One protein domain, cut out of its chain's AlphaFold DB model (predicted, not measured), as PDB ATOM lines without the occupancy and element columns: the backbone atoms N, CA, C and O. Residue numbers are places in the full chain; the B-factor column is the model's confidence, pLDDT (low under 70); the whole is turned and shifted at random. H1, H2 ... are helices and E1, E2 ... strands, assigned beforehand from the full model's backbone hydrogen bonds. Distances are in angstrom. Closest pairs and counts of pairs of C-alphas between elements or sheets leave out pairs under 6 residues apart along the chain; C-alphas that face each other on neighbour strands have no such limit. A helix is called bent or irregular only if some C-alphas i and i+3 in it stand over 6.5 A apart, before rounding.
ATOM      1  N   VAL A  15     139.186 112.759 128.476       94.81
ATOM      2  CA  VAL A  15     139.288 111.840 129.615       94.81
ATOM      3  C   VAL A  15     139.372 110.396 129.137       94.81
ATOM      4  O   VAL A  15     139.024 110.081 128.001       94.81
ATOM      5  N   PHE A  16     139.849 109.516 130.015       95.06
ATOM      6  CA  PHE A  16     140.137 108.128 129.685       95.06
ATOM      7  C   PHE A  16     139.328 107.168 130.552       95.06
ATOM      8  O   PHE A  16     139.242 107.347 131.765       95.06
ATOM      9  N   HIS A  17     138.787 106.124 129.937       95.69
ATOM     10  CA  HIS A  17     138.157 104.994 130.605       95.69
ATOM     11  C   HIS A  17     139.093 103.784 130.551       95.69
ATOM     12  O   HIS A  17     139.549 103.388 129.477       95.69
ATOM     13  N   GLY A  18     139.398 103.211 131.714       94.50
ATOM     14  CA  GLY A  18     140.240 102.023 131.833       94.50
ATOM     15  C   GLY A  18     139.413 100.745 131.867       94.50
ATOM     16  O   GLY A  18     138.525 100.610 132.702       94.50
ATOM     17  N   THR A  19     139.730  99.789 130.998       94.25
ATOM     18  CA  THR A  19     139.038  98.498 130.901       94.25
ATOM     19  C   THR A  19     140.009  97.379 130.500       94.25
ATOM     20  O   THR A  19     141.225  97.526 130.639       94.25
ATOM     21  N   SER A  20     139.506  96.237 130.027       94.56
ATOM     22  CA  SER A  20     140.330  95.175 129.444       94.56
ATOM     23  C   SER A  20     139.828  94.715 128.078       94.56
ATOM     24  O   SER A  20     138.648  94.846 127.747       94.56
ATOM     25  N   SER A  21     140.718  94.094 127.304       94.69
ATOM     26  CA  SER A  21     140.420  93.603 125.954       94.69
ATOM     27  C   SER A  21     139.316  92.540 125.905       94.69
ATOM     28  O   SER A  21     138.724  92.330 124.852       94.69
ATOM     29  N   LYS A  22     138.952  91.928 127.043       94.69
ATOM     30  CA  LYS A  22     137.846  90.958 127.146       94.69
ATOM     31  C   LYS A  22     136.504  91.528 126.699       94.69
ATOM     32  O   LYS A  22     135.689  90.810 126.127       94.69
ATOM     33  N   VAL A  23     136.244  92.782 127.055       92.44
ATOM     34  CA  VAL A  23     134.949  93.436 126.824       92.44
ATOM     35  C   VAL A  23     134.999  94.397 125.645       92.44
ATOM     36  O   VAL A  23     133.985  95.007 125.325       92.44
ATOM     37  N   LEU A  24     136.154  94.508 124.981       91.00
ATOM     38  CA  LEU A  24     136.355  95.462 123.904       91.00
ATOM     39  C   LEU A  24     135.381  95.213 122.752       91.00
ATOM     40  O   LEU A  24     134.702  96.146 122.352       91.00
ATOM     41  N   ASP A  25     135.206  93.970 122.300       90.19
ATOM     42  CA  ASP A  25     134.246  93.649 121.231       90.19
ATOM     43  C   ASP A  25     132.810  94.068 121.582       90.19
ATOM     44  O   ASP A  25     132.069  94.555 120.730       90.19
ATOM     45  N   VAL A  26     132.409  93.905 122.847       91.94
ATOM     46  CA  VAL A  26     131.082  94.329 123.318       91.94
ATOM     47  C   VAL A  26     130.982  95.847 123.287       91.94
ATOM     48  O   VAL A  26     130.029  96.375 122.726       91.94
ATOM     49  N   ILE A  27     131.993  96.545 123.802       92.38
ATOM     50  CA  ILE A  27     132.033  98.007 123.799       92.38
ATOM     51  C   ILE A  27     132.014  98.552 122.361       92.38
ATOM     52  O   ILE A  27     131.253  99.465 122.062       92.38
ATOM     53  N   MET A  28     132.788  97.958 121.450       88.50
ATOM     54  CA  MET A  28     132.868  98.380 120.048       88.50
ATOM     55  C   MET A  28     131.572  98.134 119.265       88.50
ATOM     56  O   MET A  28     131.351  98.771 118.240       88.50
ATOM     57  N   THR A  29     130.725  97.197 119.704       90.31
ATOM     58  CA  THR A  29     129.493  96.824 118.983       90.31
ATOM     59  C   THR A  29     128.218  97.368 119.613       90.31
ATOM     60  O   THR A  29     127.233  97.558 118.905       90.31
ATOM     61  N   GLN A  30     128.210  97.582 120.928       92.25
ATOM     62  CA  GLN A  30     127.020  97.952 121.700       92.25
ATOM     63  C   GLN A  30     127.202  99.254 122.481       92.25
ATOM     64  O   GLN A  30     126.242  99.713 123.091       92.25
ATOM     65  N   GLY A  31     128.402  99.838 122.479       93.00
ATOM     66  CA  GLY A  31     128.752 100.979 123.314       93.00
ATOM     67  C   GLY A  31     129.188 100.585 124.726       93.00
ATOM     68  O   GLY A  31     129.129  99.420 125.137       93.00
ATOM     69  N   LEU A  32     129.648 101.569 125.496       94.75
ATOM     70  CA  LEU A  32     130.067 101.374 126.882       94.75
ATOM     71  C   LEU A  32     128.840 101.293 127.797       94.75
ATOM     72  O   LEU A  32     128.160 102.295 128.027       94.75
ATOM     73  N   SER A  33     128.571 100.106 128.339       94.81
ATOM     74  CA  SER A  33     127.502  99.898 129.319       94.81
ATOM     75  C   SER A  33     127.781 100.652 130.631       94.81
ATOM     76  O   SER A  33     128.932 100.682 131.079       94.81
ATOM     77  N   PRO A  34     126.749 101.201 131.297       94.94
ATOM     78  CA  PRO A  34     126.906 101.770 132.627       94.94
ATOM     79  C   PRO A  34     127.181 100.674 133.666       94.94
ATOM     80  O   PRO A  34     126.801  99.511 133.518       94.94
ATOM     81  N   THR A  35     127.832 101.076 134.748       93.94
ATOM     82  CA  THR A  35     128.142 100.279 135.937       93.94
ATOM     83  C   THR A  35     127.557 100.930 137.184       93.94
ATOM     84  O   THR A  35     127.167 102.095 137.141       93.94
ATOM     85  N   ASP A  36     127.524 100.194 138.294       93.62
ATOM     86  CA  ASP A  36     127.132 100.749 139.591       93.62
ATOM     87  C   ASP A  36     128.139 101.821 140.051       93.62
ATOM     88  O   ASP A  36     129.333 101.539 140.207       93.62
ATOM     89  N   VAL A  37     127.650 103.041 140.267       93.44
ATOM     90  CA  VAL A  37     128.431 104.199 140.732       93.44
ATOM     91  C   VAL A  37     128.022 104.671 142.127       93.44
ATOM     92  O   VAL A  37     128.523 105.690 142.595       93.44
ATOM     93  N   THR A  38     127.162 103.934 142.837       90.69
ATOM     94  CA  THR A  38     126.573 104.344 144.127       90.69
ATOM     95  C   THR A  38     127.628 104.684 145.184       90.69
ATOM     96  O   THR A  38     127.435 105.585 145.993       90.69
ATOM     97  N   ALA A  39     128.766 103.984 145.174       86.69
ATOM     98  CA  ALA A  39     129.871 104.237 146.102       86.69
ATOM     99  C   ALA A  39     130.709 105.481 145.747       86.69
ATOM    100  O   ALA A  39     131.474 105.960 146.580       86.69
ATOM    101  N   ALA A  40     130.592 105.978 144.517       85.75
ATOM    102  CA  ALA A  40     131.396 107.068 143.977       85.75
ATOM    103  C   ALA A  40     130.646 108.400 143.899       85.75
ATOM    104  O   ALA A  40     131.265 109.436 143.669       85.75
ATOM    105  N   VAL A  41     129.329 108.393 144.092       85.94
ATOM    106  CA  VAL A  41     128.469 109.572 143.963       85.94
ATOM    107  C   VAL A  41     127.765 109.856 145.281       85.94
ATOM    108  O   VAL A  41     127.601 108.979 146.129       85.94
ATOM    109  N   ARG A  42     127.319 111.097 145.478       80.44
ATOM    110  CA  ARG A  42     126.524 111.422 146.665       80.44
ATOM    111  C   ARG A  42     125.198 110.668 146.630       80.44
ATOM    112  O   ARG A  42     124.512 110.658 145.610       80.44
ATOM    113  N   ALA A  43     124.775 110.166 147.786       79.25
ATOM    114  CA  ALA A  43     123.493 109.479 147.924       79.25
ATOM    115  C   ALA A  43     122.275 110.350 147.542       79.25
ATOM    116  O   ALA A  43     121.250 109.820 147.122       79.25
ATOM    117  N   ASP A  44     122.366 111.677 147.674       79.69
ATOM    118  CA  ASP A  44     121.282 112.615 147.350       79.69
ATOM    119  C   ASP A  44     121.168 112.953 145.855       79.69
ATOM    120  O   ASP A  44     120.146 113.506 145.449       79.69
ATOM    121  N   ILE A  45     122.151 112.581 145.026       79.12
ATOM    122  CA  ILE A  45     122.048 112.686 143.560       79.12
ATOM    123  C   ILE A  45     121.009 111.683 143.024       79.12
ATOM    124  O   ILE A  45     120.422 111.911 141.970       79.12
ATOM    125  N   GLY A  46     120.723 110.607 143.771       80.62
ATOM    126  CA  GLY A  46     119.675 109.644 143.422       80.62
ATOM    127  C   GLY A  46     119.975 108.853 142.148       80.62
ATOM    128  O   GLY A  46     119.046 108.456 141.450       80.62
ATOM    129  N   TRP A  47     121.259 108.655 141.844       87.75
ATOM    130  CA  TRP A  47     121.736 107.984 140.640       87.75
ATOM    131  C   TRP A  47     122.638 106.816 141.027       87.75
ATOM    132  O   TRP A  47     123.531 106.981 141.856       87.75
ATOM    133  N   ASP A  48     122.402 105.646 140.442       92.44
ATOM    134  CA  ASP A  48     123.144 104.414 140.738       92.44
ATOM    135  C   ASP A  48     123.977 103.916 139.551       92.44
ATOM    136  O   ASP A  48     124.821 103.046 139.729       92.44
ATOM    137  N   SER A  49     123.791 104.493 138.360       96.19
ATOM    138  CA  SER A  49     124.359 103.993 137.105       96.19
ATOM    139  C   SER A  49     125.241 105.025 136.386       96.19
ATOM    140  O   SER A  49     124.873 106.190 136.225       96.19
ATOM    141  N   GLY A  50     126.420 104.618 135.925       96.44
ATOM    142  CA  GLY A  50     127.308 105.491 135.157       96.44
ATOM    143  C   GLY A  50     128.633 104.843 134.782       96.44
ATOM    144  O   GLY A  50     128.806 103.630 134.887       96.44
ATOM    145  N   SER A  51     129.600 105.649 134.362       95.62
ATOM    146  CA  SER A  51     130.937 105.183 133.990       95.62
ATOM    147  C   SER A  51     132.034 106.044 134.604       95.62
ATOM    148  O   SER A  51     131.890 107.254 134.783       95.62
ATOM    149  N   PHE A  52     133.149 105.396 134.936       95.19
ATOM    150  CA  PHE A  52     134.327 106.037 135.510       95.19
ATOM    151  C   PHE A  52     135.274 106.511 134.413       95.19
ATOM    152  O   PHE A  52     135.618 105.744 133.509       95.19
ATOM    153  N   TRP A  53     135.736 107.750 134.536       96.06
ATOM    154  CA  TRP A  53     136.679 108.380 133.619       96.06
ATOM    155  C   TRP A  53     137.770 109.085 134.411       96.06
ATOM    156  O   TRP A  53     137.551 109.511 135.540       96.06
ATOM    157  N   GLY A  54     138.956 109.245 133.842       94.56
ATOM    158  CA  GLY A  54     140.038 109.901 134.557       94.56
ATOM    159  C   GLY A  54     141.199 110.326 133.687       94.56
ATOM    160  O   GLY A  54     141.147 110.304 132.456       94.56
ATOM    161  N   THR A  55     142.273 110.719 134.359       92.31
ATOM    162  CA  THR A  55     143.553 110.999 133.709       92.31
ATOM    163  C   THR A  55     144.112 109.722 133.075       92.31
ATOM    164  O   THR A  55     143.781 108.623 133.530       92.31
ATOM    165  N   PRO A  56     145.025 109.814 132.088       89.56
ATOM    166  CA  PRO A  56     145.683 108.638 131.528       89.56
ATOM    167  C   PRO A  56     146.284 107.731 132.602       89.56
ATOM    168  O   PRO A  56     146.169 106.510 132.519       89.56
ATOM    169  N   ARG A  57     146.905 108.314 133.638       89.38
ATOM    170  CA  ARG A  57     147.538 107.552 134.720       89.38
ATOM    171  C   ARG A  57     146.507 106.815 135.571       89.38
ATOM    172  O   ARG A  57     146.675 105.622 135.816       89.38
ATOM    173  N   THR A  58     145.440 107.501 135.971       91.19
ATOM    174  CA  THR A  58     144.355 106.919 136.770       91.19
ATOM    175  C   THR A  58     143.614 105.831 135.995       91.19
ATOM    176  O   THR A  58     143.479 104.712 136.485       91.19
ATOM    177  N   ALA A  59     143.230 106.102 134.746       92.94
ATOM    178  CA  ALA A  59     142.577 105.124 133.881       92.94
ATOM    179  C   ALA A  59     143.472 103.903 133.608       92.94
ATOM    180  O   ALA A  59     142.993 102.774 133.645       92.94
ATOM    181  N   THR A  60     144.784 104.096 133.418       91.31
ATOM    182  CA  THR A  60     145.737 102.982 133.266       91.31
ATOM    183  C   THR A  60     145.774 102.107 134.517       91.31
ATOM    184  O   THR A  60     145.769 100.882 134.408       91.31
ATOM    185  N   ALA A  61     145.798 102.710 135.710       90.50
ATOM    186  CA  ALA A  61     145.789 101.958 136.961       90.50
ATOM    187  C   ALA A  61     144.517 101.108 137.100       90.50
ATOM    188  O   ALA A  61     144.617  99.919 137.402       90.50
ATOM    189  N   TYR A  62     143.348 101.675 136.782       89.06
ATOM    190  CA  TYR A  62     142.082 100.938 136.763       89.06
ATOM    191  C   TYR A  62     142.025  99.845 135.690       89.06
ATOM    192  O   TYR A  62     141.502  98.763 135.955       89.06
ATOM    193  N   ALA A  63     142.581 100.084 134.500       92.31
ATOM    194  CA  ALA A  63     142.660  99.080 133.439       92.31
ATOM    195  C   ALA A  63     143.516  97.881 133.876       92.31
ATOM    196  O   ALA A  63     143.117  96.728 133.705       92.31
ATOM    197  N   ILE A  64     144.671  98.147 134.498       92.06
ATOM    198  CA  ILE A  64     145.562  97.115 135.043       92.06
ATOM    199  C   ILE A  64     144.864  96.321 136.153       92.06
ATOM    200  O   ILE A  64     144.958  95.096 136.161       92.06
ATOM    201  N   ASP A  65     144.183  96.997 137.079       90.38
ATOM    202  CA  ASP A  65     143.425  96.347 138.155       90.38
ATOM    203  C   ASP A  65     142.292  95.476 137.593       90.38
ATOM    204  O   ASP A  65     142.188  94.293 137.907       90.38
ATOM    205  N   THR A  66     141.519  96.006 136.643       90.25
ATOM    206  CA  THR A  66     140.436  95.280 135.963       90.25
ATOM    207  C   THR A  66     140.948  94.031 135.246       90.25
ATOM    208  O   THR A  66     140.371  92.950 135.391       90.25
ATOM    209  N   ALA A  67     142.043  94.150 134.493       91.94
ATOM    210  CA  ALA A  67     142.673  93.034 133.797       91.94
ATOM    211  C   ALA A  67     143.209  91.961 134.763       91.94
ATOM    212  O   ALA A  67     143.143  90.773 134.462       91.94
ATOM    213  N   LYS A  68     143.709  92.351 135.939       92.06
ATOM    214  CA  LYS A  68     144.242  91.411 136.937       92.06
ATOM    215  C   LYS A  68     143.153  90.735 137.761       92.06
ATOM    216  O   LYS A  68     143.145  89.512 137.863       92.06
ATOM    217  N   GLU A  69     142.248  91.521 138.330       91.75
ATOM    218  CA  GLU A  69     141.316  91.069 139.365       91.75
ATOM    219  C   GLU A  69     139.994  90.566 138.780       91.75
ATOM    220  O   GLU A  69     139.412  89.599 139.272       91.75
ATOM    221  N   ARG A  70     139.502  91.200 137.708       89.06
ATOM    222  CA  ARG A  70     138.182  90.889 137.130       89.06
ATOM    223  C   ARG A  70     138.291  90.005 135.897       89.06
ATOM    224  O   ARG A  70     137.477  89.100 135.712       89.06
ATOM    225  N   HIS A  71     139.286  90.255 135.047       92.81
ATOM    226  CA  HIS A  71     139.454  89.602 133.747       92.81
ATOM    227  C   HIS A  71     140.848  88.970 133.571       92.81
ATOM    228  O   HIS A  71     141.517  89.272 132.580       92.81
ATOM    229  N   PRO A  72     141.282  88.071 134.478       92.50
ATOM    230  CA  PRO A  72     142.627  87.504 134.440       92.50
ATOM    231  C   PRO A  72     142.923  86.840 133.090       92.50
ATOM    232  O   PRO A  72     142.113  86.072 132.567       92.50
ATOM    233  N   GLY A  73     144.102  87.138 132.540       91.94
ATOM    234  CA  GLY A  73     144.552  86.644 131.234       91.94
ATOM    235  C   GLY A  73     144.185  87.534 130.042       91.94
ATOM    236  O   GLY A  73     144.499  87.164 128.915       91.94
ATOM    237  N   TRP A  74     143.548  88.682 130.279       94.50
ATOM    238  CA  TRP A  74     143.286  89.701 129.263       94.50
ATOM    239  C   TRP A  74     144.156  90.936 129.482       94.50
ATOM    240  O   TRP A  74     144.621  91.190 130.591       94.50
ATOM    241  N   GLU A  75     144.362  91.707 128.418       93.44
ATOM    242  CA  GLU A  75     145.232  92.886 128.433       93.44
ATOM    243  C   GLU A  75     144.461  94.140 128.879       93.44
ATOM    244  O   GLU A  75     143.268  94.263 128.575       93.44
ATOM    245  N   PRO A  76     145.106  95.080 129.592       92.50
ATOM    246  CA  PRO A  76     144.511  96.370 129.917       92.50
ATOM    247  C   PRO A  76     144.346  97.218 128.651       92.50
ATOM    248  O   PRO A  76     145.227  97.257 127.795       92.50
ATOM    249  N   VAL A  77     143.224  97.924 128.556       92.75
ATOM    250  CA  VAL A  77     142.874  98.772 127.410       92.75
ATOM    251  C   VAL A  77     142.357 100.113 127.912       92.75
ATOM    252  O   VAL A  77     141.707 100.179 128.959       92.75
ATOM    253  N   LEU A  78     142.637 101.180 127.166       94.00
ATOM    254  CA  LEU A  78     142.096 102.506 127.427       94.00
ATOM    255  C   LEU A  78     141.184 102.948 126.283       94.00
ATOM    256  O   LEU A  78     141.485 102.729 125.111       94.00
ATOM    257  N   LEU A  79     140.098 103.621 126.635       94.25
ATOM    258  CA  LEU A  79     139.264 104.381 125.709       94.25
ATOM    259  C   LEU A  79     139.429 105.856 126.041       94.25
ATOM    260  O   LEU A  79     139.424 106.216 127.216       94.25
ATOM    261  N   ALA A  80     139.574 106.702 125.036       93.69
ATOM    262  CA  ALA A  80     139.649 108.143 125.195       93.69
ATOM    263  C   ALA A  80     138.369 108.784 124.658       93.69
ATOM    264  O   ALA A  80     137.948 108.482 123.546       93.69
ATOM    265  N   ALA A  81     137.770 109.682 125.435       93.19
ATOM    266  CA  ALA A  81     136.566 110.405 125.049       93.19
ATOM    267  C   ALA A  81     136.792 111.916 125.155       93.19
ATOM    268  O   ALA A  81     137.315 112.383 126.178       93.19
ATOM    269  N   PRO A  82     136.370 112.709 124.154       92.19
ATOM    270  CA  PRO A  82     136.308 114.150 124.309       92.19
ATOM    271  C   PRO A  82     135.340 114.514 125.436       92.19
ATOM    272  O   PRO A  82     134.189 114.077 125.462       92.19
ATOM    273  N   ILE A  83     135.785 115.378 126.344       93.00
ATOM    274  CA  ILE A  83     134.980 115.873 127.464       93.00
ATOM    275  C   ILE A  83     133.685 116.508 126.959       93.00
ATOM    276  O   ILE A  83     132.638 116.292 127.554       93.00
ATOM    277  N   SER A  84     133.735 117.244 125.846       92.19
ATOM    278  CA  SER A  84     132.558 117.900 125.268       92.19
ATOM    279  C   SER A  84     131.472 116.920 124.827       92.19
ATOM    280  O   SER A  84     130.293 117.257 124.901       92.19
ATOM    281  N   ILE A  85     131.849 115.719 124.378       92.25
ATOM    282  CA  ILE A  85     130.895 114.661 124.032       92.25
ATOM    283  C   ILE A  85     130.240 114.132 125.306       92.25
ATOM    284  O   ILE A  85     129.015 114.057 125.379       92.25
ATOM    285  N   LEU A  86     131.034 113.842 126.341       94.12
ATOM    286  CA  LEU A  86     130.496 113.385 127.620       94.12
ATOM    287  C   LEU A  86     129.618 114.449 128.294       94.12
ATOM    288  O   LEU A  86     128.568 114.103 128.811       94.12
ATOM    289  N   GLU A  87     129.986 115.732 128.251       94.75
ATOM    290  CA  GLU A  87     129.161 116.836 128.772       94.75
ATOM    291  C   GLU A  87     127.848 117.010 127.991       94.75
ATOM    292  O   GLU A  87     126.862 117.487 128.551       94.75
ATOM    293  N   ALA A  88     127.817 116.642 126.706       93.50
ATOM    294  CA  ALA A  88     126.606 116.705 125.892       93.50
ATOM    295  C   ALA A  88     125.629 115.555 126.187       93.50
ATOM    296  O   ALA A  88     124.423 115.725 126.001       93.50
ATOM    297  N   GLN A  89     126.137 114.400 126.623       94.19
ATOM    298  CA  GLN A  89     125.347 113.180 126.824       94.19
ATOM    299  C   GLN A  89     125.060 112.874 128.301       94.19
ATOM    300  O   GLN A  89     124.025 112.291 128.618       94.19
ATOM    301  N   CYS A  90     125.952 113.274 129.206       95.31
ATOM    302  CA  CYS A  90     125.967 112.850 130.602       95.31
ATOM    303  C   CYS A  90     126.099 114.039 131.553       95.31
ATOM    304  O   CYS A  90     126.720 115.060 131.251       95.31
ATOM    305  N   GLN A  91     125.611 113.857 132.779       95.19
ATOM    306  CA  GLN A  91     126.023 114.714 133.883       95.19
ATOM    307  C   GLN A  91     127.375 114.228 134.416       95.19
ATOM    308  O   GLN A  91     127.494 113.091 134.872       95.19
ATOM    309  N   LEU A  92     128.387 115.096 134.387       95.50
ATOM    310  CA  LEU A  92     129.695 114.814 134.977       95.50
ATOM    311  C   LEU A  92     129.730 115.245 136.444       95.50
ATOM    312  O   LEU A  92     129.382 116.381 136.777       95.50
ATOM    313  N   VAL A  93     130.179 114.345 137.316       94.94
ATOM    314  CA  VAL A  93     130.296 114.573 138.760       94.94
ATOM    315  C   VAL A  93     131.658 114.125 139.287       94.94
ATOM    316  O   VAL A  93     132.400 113.395 138.626       94.94
ATOM    317  N   CYS A  94     132.006 114.598 140.482       93.62
ATOM    318  CA  CYS A  94     133.220 114.184 141.180       93.62
ATOM    319  C   CYS A  94     133.177 112.693 141.531       93.62
ATOM    320  O   CYS A  94     132.122 112.185 141.908       93.62
ATOM    321  N   ASP A  95     134.330 112.028 141.475       90.62
ATOM    322  CA  ASP A  95     134.487 110.679 142.017       90.62
ATOM    323  C   ASP A  95     134.804 110.756 143.515       90.62
ATOM    324  O   ASP A  95     135.942 110.977 143.934       90.62
ATOM    325  N   GLY A  96     133.775 110.576 144.336       85.75
ATOM    326  CA  GLY A  96     133.917 110.583 145.786       85.75
ATOM    327  C   GLY A  96     134.624 109.367 146.352       85.75
ATOM    328  O   GLY A  96     135.231 109.478 147.416       85.75
ATOM    329  N   ALA A  97     134.602 108.227 145.654       85.12
ATOM    330  CA  ALA A  97     135.237 107.015 146.161       85.12
ATOM    331  C   ALA A  97     136.749 107.223 146.320       85.12
ATOM    332  O   ALA A  97     137.348 106.728 147.273       85.12
ATOM    333  N   THR A  98     137.357 108.022 145.438       84.56
ATOM    334  CA  THR A  98     138.783 108.366 145.499       84.56
ATOM    335  C   THR A  98     139.142 109.261 146.698       84.56
ATOM    336  O   THR A  98     140.298 109.274 147.123       84.56
ATOM    337  N   ILE A  99     138.181 109.968 147.304       83.50
ATOM    338  CA  ILE A  99     138.408 110.732 148.546       83.50
ATOM    339  C   ILE A  99     138.606 109.771 149.725       83.50
ATOM    340  O   ILE A  99     139.541 109.934 150.510       83.50
ATOM    341  N   ASP A 100     137.744 108.757 149.824       80.00
ATOM    342  CA  ASP A 100     137.775 107.763 150.901       80.00
ATOM    343  C   ASP A 100     138.870 106.702 150.685       80.00
ATOM    344  O   ASP A 100     139.461 106.193 151.643       80.00
ATOM    345  N   PHE A 101     139.181 106.399 149.422       82.81
ATOM    346  CA  PHE A 101     140.148 105.386 149.005       82.81
ATOM    347  C   PHE A 101     141.148 105.960 147.990       82.81
ATOM    348  O   PHE A 101     141.123 105.607 146.809       82.81
ATOM    349  N   PRO A 102     142.067 106.836 148.433       82.56
ATOM    350  CA  PRO A 102     142.990 107.518 147.540       82.56
ATOM    351  C   PRO A 102     143.940 106.551 146.836       82.56
ATOM    352  O   PRO A 102     144.645 105.749 147.461       82.56
ATOM    353  N   LEU A 103     144.040 106.702 145.516       80.06
ATOM    354  CA  LEU A 103     145.047 106.028 144.709       80.06
ATOM    355  C   LEU A 103     146.416 106.690 144.940       80.06
ATOM    356  O   LEU A 103     146.718 107.759 144.403       80.06
ATOM    357  N   LYS A 104     147.250 106.064 145.781       80.50
ATOM    358  CA  LYS A 104     148.581 106.584 146.144       80.50
ATOM    359  C   LYS A 104     149.425 106.899 144.909       80.50
ATOM    360  O   LYS A 104     149.583 106.057 144.028       80.50
ATOM    361  N   GLY A 105     149.994 108.103 144.875       83.25
ATOM    362  CA  GLY A 105     150.827 108.584 143.767       83.25
ATOM    363  C   GLY A 105     150.070 108.955 142.484       83.25
ATOM    364  O   GLY A 105     150.716 109.336 141.509       83.25
ATOM    365  N   LEU A 106     148.734 108.851 142.469       86.62
ATOM    366  CA  LEU A 106     147.870 109.253 141.349       86.62
ATOM    367  C   LEU A 106     146.949 110.431 141.695       86.62
ATOM    368  O   LEU A 106     146.385 111.041 140.792       86.62
ATOM    369  N   THR A 107     146.820 110.753 142.982       89.50
ATOM    370  CA  THR A 107     146.030 111.880 143.490       89.50
ATOM    371  C   THR A 107     146.939 112.942 144.102       89.50
ATOM    372  O   THR A 107     148.052 112.657 144.548       89.50
ATOM    373  N   ARG A 108     146.424 114.164 144.190       91.12
ATOM    374  CA  ARG A 108     147.042 115.309 144.865       91.12
ATOM    375  C   ARG A 108     146.636 115.406 146.335       91.12
ATOM    376  O   ARG A 108     146.947 116.388 146.993       91.12
ATOM    377  N   LEU A 109     145.948 114.399 146.880       89.25
ATOM    378  CA  LEU A 109     145.450 114.419 148.261       89.25
ATOM    379  C   LEU A 109     146.573 114.454 149.312       89.25
ATOM    380  O   LEU A 109     146.345 114.898 150.432       89.25
ATOM    381  N   GLU A 110     147.791 114.040 148.960       88.69
ATOM    382  CA  GLU A 110     148.972 114.179 149.826       88.69
ATOM    383  C   GLU A 110     149.522 115.621 149.862       88.69
ATOM    384  O   GLU A 110     150.339 115.954 150.725       88.69
ATOM    385  N   GLU A 111     149.078 116.499 148.955       89.31
ATOM    386  CA  GLU A 111     149.509 117.892 148.909       89.31
ATOM    387  C   GLU A 111     148.843 118.732 150.016       89.31
ATOM    388  O   GLU A 111     147.643 118.592 150.292       89.31
ATOM    389  N   PRO A 112     149.587 119.671 150.636       85.94
ATOM    390  CA  PRO A 112     149.035 120.545 151.664       85.94
ATOM    391  C   PRO A 112     147.796 121.313 151.180       85.94
ATOM    392  O   PRO A 112     147.849 122.065 150.211       85.94
ATOM    393  N   GLY A 113     146.678 121.155 151.893       89.00
ATOM    394  CA  GLY A 113     145.428 121.883 151.641       89.00
ATOM    395  C   GLY A 113     144.472 121.224 150.642       89.00
ATOM    396  O   GLY A 113     143.279 121.514 150.700       89.00
ATOM    397  N   VAL A 114     144.935 120.294 149.798       91.12
ATOM    398  CA  VAL A 114     144.059 119.580 148.849       91.12
ATOM    399  C   VAL A 114     143.115 118.644 149.598       91.12
ATOM    400  O   VAL A 114     141.902 118.734 149.426       91.12
ATOM    401  N   PHE A 115     143.631 117.816 150.510       89.19
ATOM    402  CA  PHE A 115     142.779 116.948 151.330       89.19
ATOM    403  C   PHE A 115     141.746 117.736 152.146       89.19
ATOM    404  O   PHE A 115     140.586 117.352 152.205       89.19
ATOM    405  N   GLU A 116     142.131 118.872 152.735       89.69
ATOM    406  CA  GLU A 116     141.206 119.693 153.526       89.69
ATOM    407  C   GLU A 116     140.115 120.342 152.660       89.69
ATOM    408  O   GLU A 116     138.958 120.424 153.079       89.69
ATOM    409  N   LYS A 117     140.451 120.744 151.426       92.38
ATOM    410  CA  LYS A 117     139.480 121.208 150.424       92.38
ATOM    411  C   LYS A 117     138.429 120.129 150.149       92.38
ATOM    412  O   LYS A 117     137.235 120.396 150.260       92.38
ATOM    413  N   TRP A 118     138.867 118.903 149.866       90.75
ATOM    414  CA  TRP A 118     137.971 117.773 149.601       90.75
ATOM    415  C   TRP A 118     137.210 117.302 150.840       90.75
ATOM    416  O   TRP A 118     136.051 116.931 150.742       90.75
ATOM    417  N   ARG A 119     137.798 117.394 152.031       86.06
ATOM    418  CA  ARG A 119     137.111 117.065 153.285       86.06
ATOM    419  C   ARG A 119     136.000 118.060 153.628       86.06
ATOM    420  O   ARG A 119     135.009 117.673 154.237       86.06
ATOM    421  N   SER A 120     136.184 119.336 153.288       87.19
ATOM    422  CA  SER A 120     135.249 120.411 153.639       87.19
ATOM    423  C   SER A 120     134.140 120.615 152.610       87.19
ATOM    424  O   SER A 120     132.983 120.741 152.998       87.19
ATOM    425  N   ALA A 121     134.482 120.645 151.321       84.75
ATOM    426  CA  ALA A 121     133.528 120.858 150.234       84.75
ATOM    427  C   ALA A 121     133.087 119.547 149.563       84.75
ATOM    428  O   ALA A 121     131.980 119.468 149.042       84.75
ATOM    429  N   GLY A 122     133.937 118.515 149.580       81.62
ATOM    430  CA  GLY A 122     133.646 117.196 149.019       81.62
ATOM    431  C   GLY A 122     133.043 117.269 147.625       81.62
ATOM    432  O   GLY A 122     133.630 117.814 146.693       81.62
ATOM    433  N   PHE A 123     131.838 116.730 147.503       81.19
ATOM    434  CA  PHE A 123     131.111 116.640 146.246       81.19
ATOM    435  C   PHE A 123     130.470 117.954 145.768       81.19
ATOM    436  O   PHE A 123     129.886 117.964 144.689       81.19
ATOM    437  N   ASP A 124     130.526 119.040 146.545       86.19
ATOM    438  CA  ASP A 124     130.047 120.363 146.108       86.19
ATOM    439  C   ASP A 124     131.039 121.063 145.161       86.19
ATOM    440  O   ASP A 124     130.729 122.106 144.581       86.19
ATOM    441  N   LEU A 125     132.246 120.513 145.000       90.50
ATOM    442  CA  LEU A 125     133.240 121.035 144.070       90.50
ATOM    443  C   LEU A 125     132.869 120.722 142.609       90.50
ATOM    444  O   LEU A 125     132.235 119.704 142.331       90.50
ATOM    445  N   PRO A 126     133.296 121.557 141.642       93.06
ATOM    446  CA  PRO A 126     133.162 121.240 140.225       93.06
ATOM    447  C   PRO A 126     133.873 119.932 139.863       93.06
ATOM    448  O   PRO A 126     135.007 119.709 140.282       93.06
ATOM    449  N   TRP A 127     133.277 119.119 138.985       94.06
ATOM    450  CA  TRP A 127     133.888 117.858 138.539       94.06
ATOM    451  C   TRP A 127     135.304 118.052 137.967       94.06
ATOM    452  O   TRP A 127     136.158 117.184 138.119       94.06
ATOM    453  N   ARG A 128     135.592 119.207 137.347       93.88
ATOM    454  CA  ARG A 128     136.926 119.522 136.801       93.88
ATOM    455  C   ARG A 128     137.999 119.545 137.888       93.88
ATOM    456  O   ARG A 128     139.113 119.100 137.640       93.88
ATOM    457  N   GLU A 129     137.656 119.991 139.095       93.81
ATOM    458  CA  GLU A 129     138.554 119.922 140.253       93.81
ATOM    459  C   GLU A 129     138.825 118.465 140.643       93.81
ATOM    460  O   GLU A 129     139.959 118.127 140.969       93.81
ATOM    461  N   SER A 130     137.819 117.583 140.560       94.00
ATOM    462  CA  SER A 130     137.989 116.137 140.787       94.00
ATOM    463  C   SER A 130     138.980 115.538 139.798       94.00
ATOM    464  O   SER A 130     139.885 114.811 140.190       94.00
ATOM    465  N   LEU A 131     138.884 115.901 138.518       92.69
ATOM    466  CA  LEU A 131     139.840 115.429 137.519       92.69
ATOM    467  C   LEU A 131     141.272 115.924 137.798       92.69
ATOM    468  O   LEU A 131     142.217 115.172 137.582       92.69
ATOM    469  N   ILE A 132     141.437 117.156 138.290       91.94
ATOM    470  CA  ILE A 132     142.751 117.746 138.600       91.94
ATOM    471  C   ILE A 132     143.366 117.132 139.865       91.94
ATOM    472  O   ILE A 132     144.553 116.809 139.881       91.94
ATOM    473  N   ASP A 133     142.585 116.986 140.933       92.88
ATOM    474  CA  ASP A 133     143.109 116.586 142.240       92.88
ATOM    475  C   ASP A 133     142.996 115.092 142.514       92.88
ATOM    476  O   ASP A 133     143.897 114.498 143.104       92.88
ATOM    477  N   LEU A 134     141.878 114.485 142.127       92.31
ATOM    478  CA  LEU A 134     141.589 113.068 142.355       92.31
ATOM    479  C   LEU A 134     141.958 112.226 141.129       92.31
ATOM    480  O   LEU A 134     142.104 111.011 141.219       92.31
ATOM    481  N   GLY A 135     142.135 112.864 139.973       92.62
ATOM    482  CA  GLY A 135     142.490 112.184 138.738       92.62
ATOM    483  C   GLY A 135     141.337 111.397 138.113       92.62
ATOM    484  O   GLY A 135     141.582 110.655 137.159       92.62
ATOM    485  N   ALA A 136     140.116 111.529 138.635       93.88
ATOM    486  CA  ALA A 136     138.946 110.755 138.234       93.88
ATOM    487  C   ALA A 136     137.647 111.558 138.364       93.88
ATOM    488  O   ALA A 136     137.551 112.500 139.154       93.88
ATOM    489  N   ILE A 137     136.655 111.162 137.573       95.50
ATOM    490  CA  ILE A 137     135.282 111.662 137.543       95.50
ATOM    491  C   ILE A 137     134.324 110.521 137.209       95.50
ATOM    492  O   ILE A 137     134.729 109.464 136.713       95.50
ATOM    493  N   VAL A 138     133.038 110.774 137.414       96.19
ATOM    494  CA  VAL A 138     131.961 109.873 137.010       96.19
ATOM    495  C   VAL A 138     131.073 110.578 135.991       96.19
ATOM    496  O   VAL A 138     130.660 111.719 136.202       96.19
ATOM    497  N   ALA A 139     130.765 109.894 134.892       96.62
ATOM    498  CA  ALA A 139     129.702 110.279 133.974       96.62
ATOM    499  C   ALA A 139     128.431 109.508 134.350       96.62
ATOM    500  O   ALA A 139     128.427 108.279 134.319       96.62
ATOM    501  N   LEU A 140     127.365 110.212 134.725       96.38
ATOM    502  CA  LEU A 140     126.085 109.606 135.096       96.38
ATOM    503  C   LEU A 140     125.258 109.317 133.844       96.38
ATOM    504  O   LEU A 140     124.963 110.239 133.082       96.38
ATOM    505  N   HIS A 141     124.894 108.050 133.644       95.81
ATOM    506  CA  HIS A 141     124.051 107.589 132.539       95.81
ATOM    507  C   HIS A 141     123.499 106.181 132.815       95.81
ATOM    508  O   HIS A 141     124.114 105.385 133.522       95.81
ATOM    509  N   ASP A 142     122.345 105.860 132.236       95.94
ATOM    510  CA  ASP A 142     121.677 104.550 132.313       95.94
ATOM    511  C   ASP A 142     121.569 103.851 130.940       95.94
ATOM    512  O   ASP A 142     120.973 102.781 130.808       95.94
ATOM    513  N   PHE A 143     122.194 104.434 129.915       94.88
ATOM    514  CA  PHE A 143     122.247 103.939 128.539       94.88
ATOM    515  C   PHE A 143     123.680 103.572 128.128       94.88
ATOM    516  O   PHE A 143     124.634 103.875 128.840       94.88
ATOM    517  N   HIS A 144     123.841 102.901 126.986       94.44
ATOM    518  CA  HIS A 144     125.169 102.607 126.443       94.44
ATOM    519  C   HIS A 144     125.737 103.848 125.758       94.44
ATOM    520  O   HIS A 144     125.063 104.424 124.909       94.44
ATOM    521  N   LEU A 145     126.959 104.246 126.110       93.88
ATOM    522  CA  LEU A 145     127.627 105.347 125.418       93.88
ATOM    523  C   LEU A 145     128.176 104.867 124.078       93.88
ATOM    524  O   LEU A 145     128.940 103.900 124.039       93.88
ATOM    525  N   ASP A 146     127.809 105.558 123.004       87.75
ATOM    526  CA  ASP A 146     128.228 105.199 121.656       87.75
ATOM    527  C   ASP A 146     129.746 105.360 121.488       87.75
ATOM    528  O   ASP A 146     130.330 106.416 121.719       87.75
ATOM    529  N   ILE A 147     130.393 104.273 121.069       80.44
ATOM    530  CA  ILE A 147     131.852 104.171 120.925       80.44
ATOM    531  C   ILE A 147     132.384 104.927 119.699       80.44
ATOM    532  O   ILE A 147     133.587 105.141 119.600       80.44
ATOM    533  N   GLU A 148     131.512 105.324 118.761       81.19
ATOM    534  CA  GLU A 148     131.902 106.062 117.546       81.19
ATOM    535  C   GLU A 148     132.549 107.418 117.869       81.19
ATOM    536  O   GLU A 148     133.322 107.942 117.065       81.19
ATOM    537  N   ASP A 149     132.285 107.950 119.063       74.69
ATOM    538  CA  ASP A 149     132.871 109.194 119.553       74.69
ATOM    539  C   ASP A 149     134.183 108.996 120.337       74.69
ATOM    540  O   ASP A 149     134.761 109.974 120.826       74.69
ATOM    541  N   PHE A 150     134.651 107.754 120.503       85.50
ATOM    542  CA  PHE A 150     135.785 107.410 121.361       85.50
ATOM    543  C   PHE A 150     136.960 106.838 120.565       85.50
ATOM    544  O   PHE A 150     136.804 106.066 119.621       85.50
ATOM    545  N   ASP A 151     138.169 107.166 121.011       87.88
ATOM    546  CA  ASP A 151     139.405 106.633 120.452       87.88
ATOM    547  C   ASP A 151     139.917 105.471 121.310       87.88
ATOM    548  O   ASP A 151     140.121 105.600 122.520       87.88
ATOM    549  N   LEU A 152     140.163 104.325 120.677       89.75
ATOM    550  CA  LEU A 152     140.805 103.180 121.314       89.75
ATOM    551  C   LEU A 152     142.317 103.425 121.443       89.75
ATOM    552  O   LEU A 152     142.999 103.728 120.463       89.75
ATOM    553  N   ILE A 153     142.844 103.255 122.656       88.00
ATOM    554  CA  ILE A 153     144.249 103.471 122.996       88.00
ATOM    555  C   ILE A 153     144.850 102.151 123.493       88.00
ATOM    556  O   ILE A 153     144.667 101.751 124.646       88.00
ATOM    557  N   GLU A 154     145.607 101.487 122.623       81.31
ATOM    558  CA  GLU A 154     146.278 100.207 122.908       81.31
ATOM    559  C   GLU A 154     147.788 100.384 123.103       81.31
ATOM    560  O   GLU A 154     148.477  99.504 123.622       81.31
ATOM    561  N   SER A 155     148.330 101.531 122.692       80.25
ATOM    562  CA  SER A 155     149.758 101.806 122.716       80.25
ATOM    563  C   SER A 155     150.084 103.276 123.017       80.25
ATOM    564  O   SER A 155     149.281 104.178 122.760       80.25
ATOM    565  N   PRO A 156     151.315 103.575 123.477       78.44
ATOM    566  CA  PRO A 156     151.785 104.956 123.620       78.44
ATOM    567  C   PRO A 156     151.767 105.760 122.310       78.44
ATOM    568  O   PRO A 156     151.676 106.986 122.322       78.44
ATOM    569  N   SER A 157     151.863 105.083 121.163       82.81
ATOM    570  CA  SER A 157     151.751 105.727 119.851       82.81
ATOM    571  C   SER A 157     150.334 106.229 119.574       82.81
ATOM    572  O   SER A 157     150.179 107.229 118.877       82.81
ATOM    573  N   ASP A 158     149.309 105.596 120.141       83.88
ATOM    574  CA  ASP A 158     147.912 106.023 119.989       83.88
ATOM    575  C   ASP A 158     147.657 107.296 120.790       83.88
ATOM    576  O   ASP A 158     147.092 108.249 120.262       83.88
ATOM    577  N   LEU A 159     148.202 107.372 122.011       79.88
ATOM    578  CA  LEU A 159     148.187 108.596 122.822       79.88
ATOM    579  C   LEU A 159     148.858 109.773 122.106       79.88
ATOM    580  O   LEU A 159     148.339 110.888 122.131       79.88
ATOM    581  N   ARG A 160     149.998 109.537 121.442       80.19
ATOM    582  CA  ARG A 160     150.672 110.573 120.644       80.19
ATOM    583  C   ARG A 160     149.795 111.062 119.493       80.19
ATOM    584  O   ARG A 160     149.613 112.267 119.354       80.19
ATOM    585  N   ARG A 161     149.207 110.144 118.720       83.12
ATOM    586  CA  ARG A 161     148.301 110.484 117.608       83.12
ATOM    587  C   ARG A 161     147.079 111.268 118.083       83.12
ATOM    588  O   ARG A 161     146.705 112.259 117.458       83.12
ATOM    589  N   LEU A 162     146.496 110.861 119.209       83.38
ATOM    590  CA  LEU A 162     145.400 111.581 119.845       83.38
ATOM    591  C   LEU A 162     145.823 113.011 120.211       83.38
ATOM    592  O   LEU A 162     145.133 113.962 119.848       83.38
ATOM    593  N   SER A 163     146.990 113.171 120.844       77.56
ATOM    594  CA  SER A 163     147.541 114.477 121.225       77.56
ATOM    595  C   SER A 163     147.741 115.416 120.036       77.56
ATOM    596  O   SER A 163     147.318 116.578 120.058       77.56
ATOM    597  N   GLU A 164     148.322 114.899 118.954       79.38
ATOM    598  CA  GLU A 164     148.521 115.636 117.706       79.38
ATOM    599  C   GLU A 164     147.180 116.065 117.091       79.38
ATOM    600  O   GLU A 164     147.018 117.219 116.689       79.38
TER     601      GLU A 164
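What this domain is: This is residues 15 to 164 of the 175 residues of an uncharacterized protein of Roseibium sp. RKSG952 (UniProt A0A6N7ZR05). Two small sheets of three strands, E1 E3 E6 and E2 E5 E4, meet where edge strand E1 comes close to edge strand E2, and helices surround them. H2, the longest helix, covers E1, H1 is over E3 on the opposite face, H7 packs on E6, and H6 packs on E4 and E5; H5 and the link of residues 101 to 113 lie at the end of the body far from H1. The printed part has 150 residues, with seven named helices and six named strands in the order E1 H1 E2 H2 E3 H3 E4 H4 H5 H6 E5 E6 H7; both sheets are antiparallel and the class is mixed, helices and strands. It is compact, with a radius of gyration of the C-alphas of 15.0 A and spans of 42 by 33 by 31 A.

Where its parts are: E1, residues 15 to 20, begins at C-alpha 15 (139.288, 111.840, 129.615). H1 is residues 21 to 30 and E2 residues 49 to 54, 16.9 A long. H2, residues 56 to 70, is 20.1 A long, and E3, residues 76 to 82, 20.4 A. Then come H3, residues 83 to 89, E4, 91 to 94, H4, 97 to 100, H5, 114 to 124, H6, 127 to 133, E5, 136 to 140, and E6, 151 to 153. H7, residues 156 to 164, ends at C-alpha 164 (148.521, 115.636, 117.706). H1 and H5 are irregular: C-alphas 22 and 25 are 7.4 A apart, and C-alphas 120 and 123 are 9.3 A apart.

How they stand to each other: E1 and E3 are antiparallel, with N 17 and O 79 at 2.8 A; E3 and E6 likewise, with N 80 and O 151 at 2.8 A. H2 runs along E1 at a height over the sheet of 4.3 A, only just above its level; their closest C-alphas are those of Gly 18 and Ala 63, 4.1 A. The closest C-alphas of E1 and E2 are those of His 17 and Trp 53, 4.8 A. E5 is antiparallel to E2, N 137 and O 53 at 2.8 A, and to E4, N 93 and O 138 at 2.9 A. This sheet is in three layers, helices on both faces: H2 on one, H3 and H6 on the other. H5 only just grazes it with residues 122 to 124; H4 and H5 are close but not clearly touching. In H2, H3, H6 and H7 every O i to N i+4 pair is within hydrogen-bond range, in H1 4 of 6 and in H5 5 of 7; H4 is too short for one.

The domain as a whole: The two C-alphas farthest apart, those of Thr 29 and Pro 112, are 44.9 A apart. The printed part has no cut. The links H1 to E2 and H4 to H5 are long. No printed residue is under 70 in pLDDT; the mean of the printed part is 89.9.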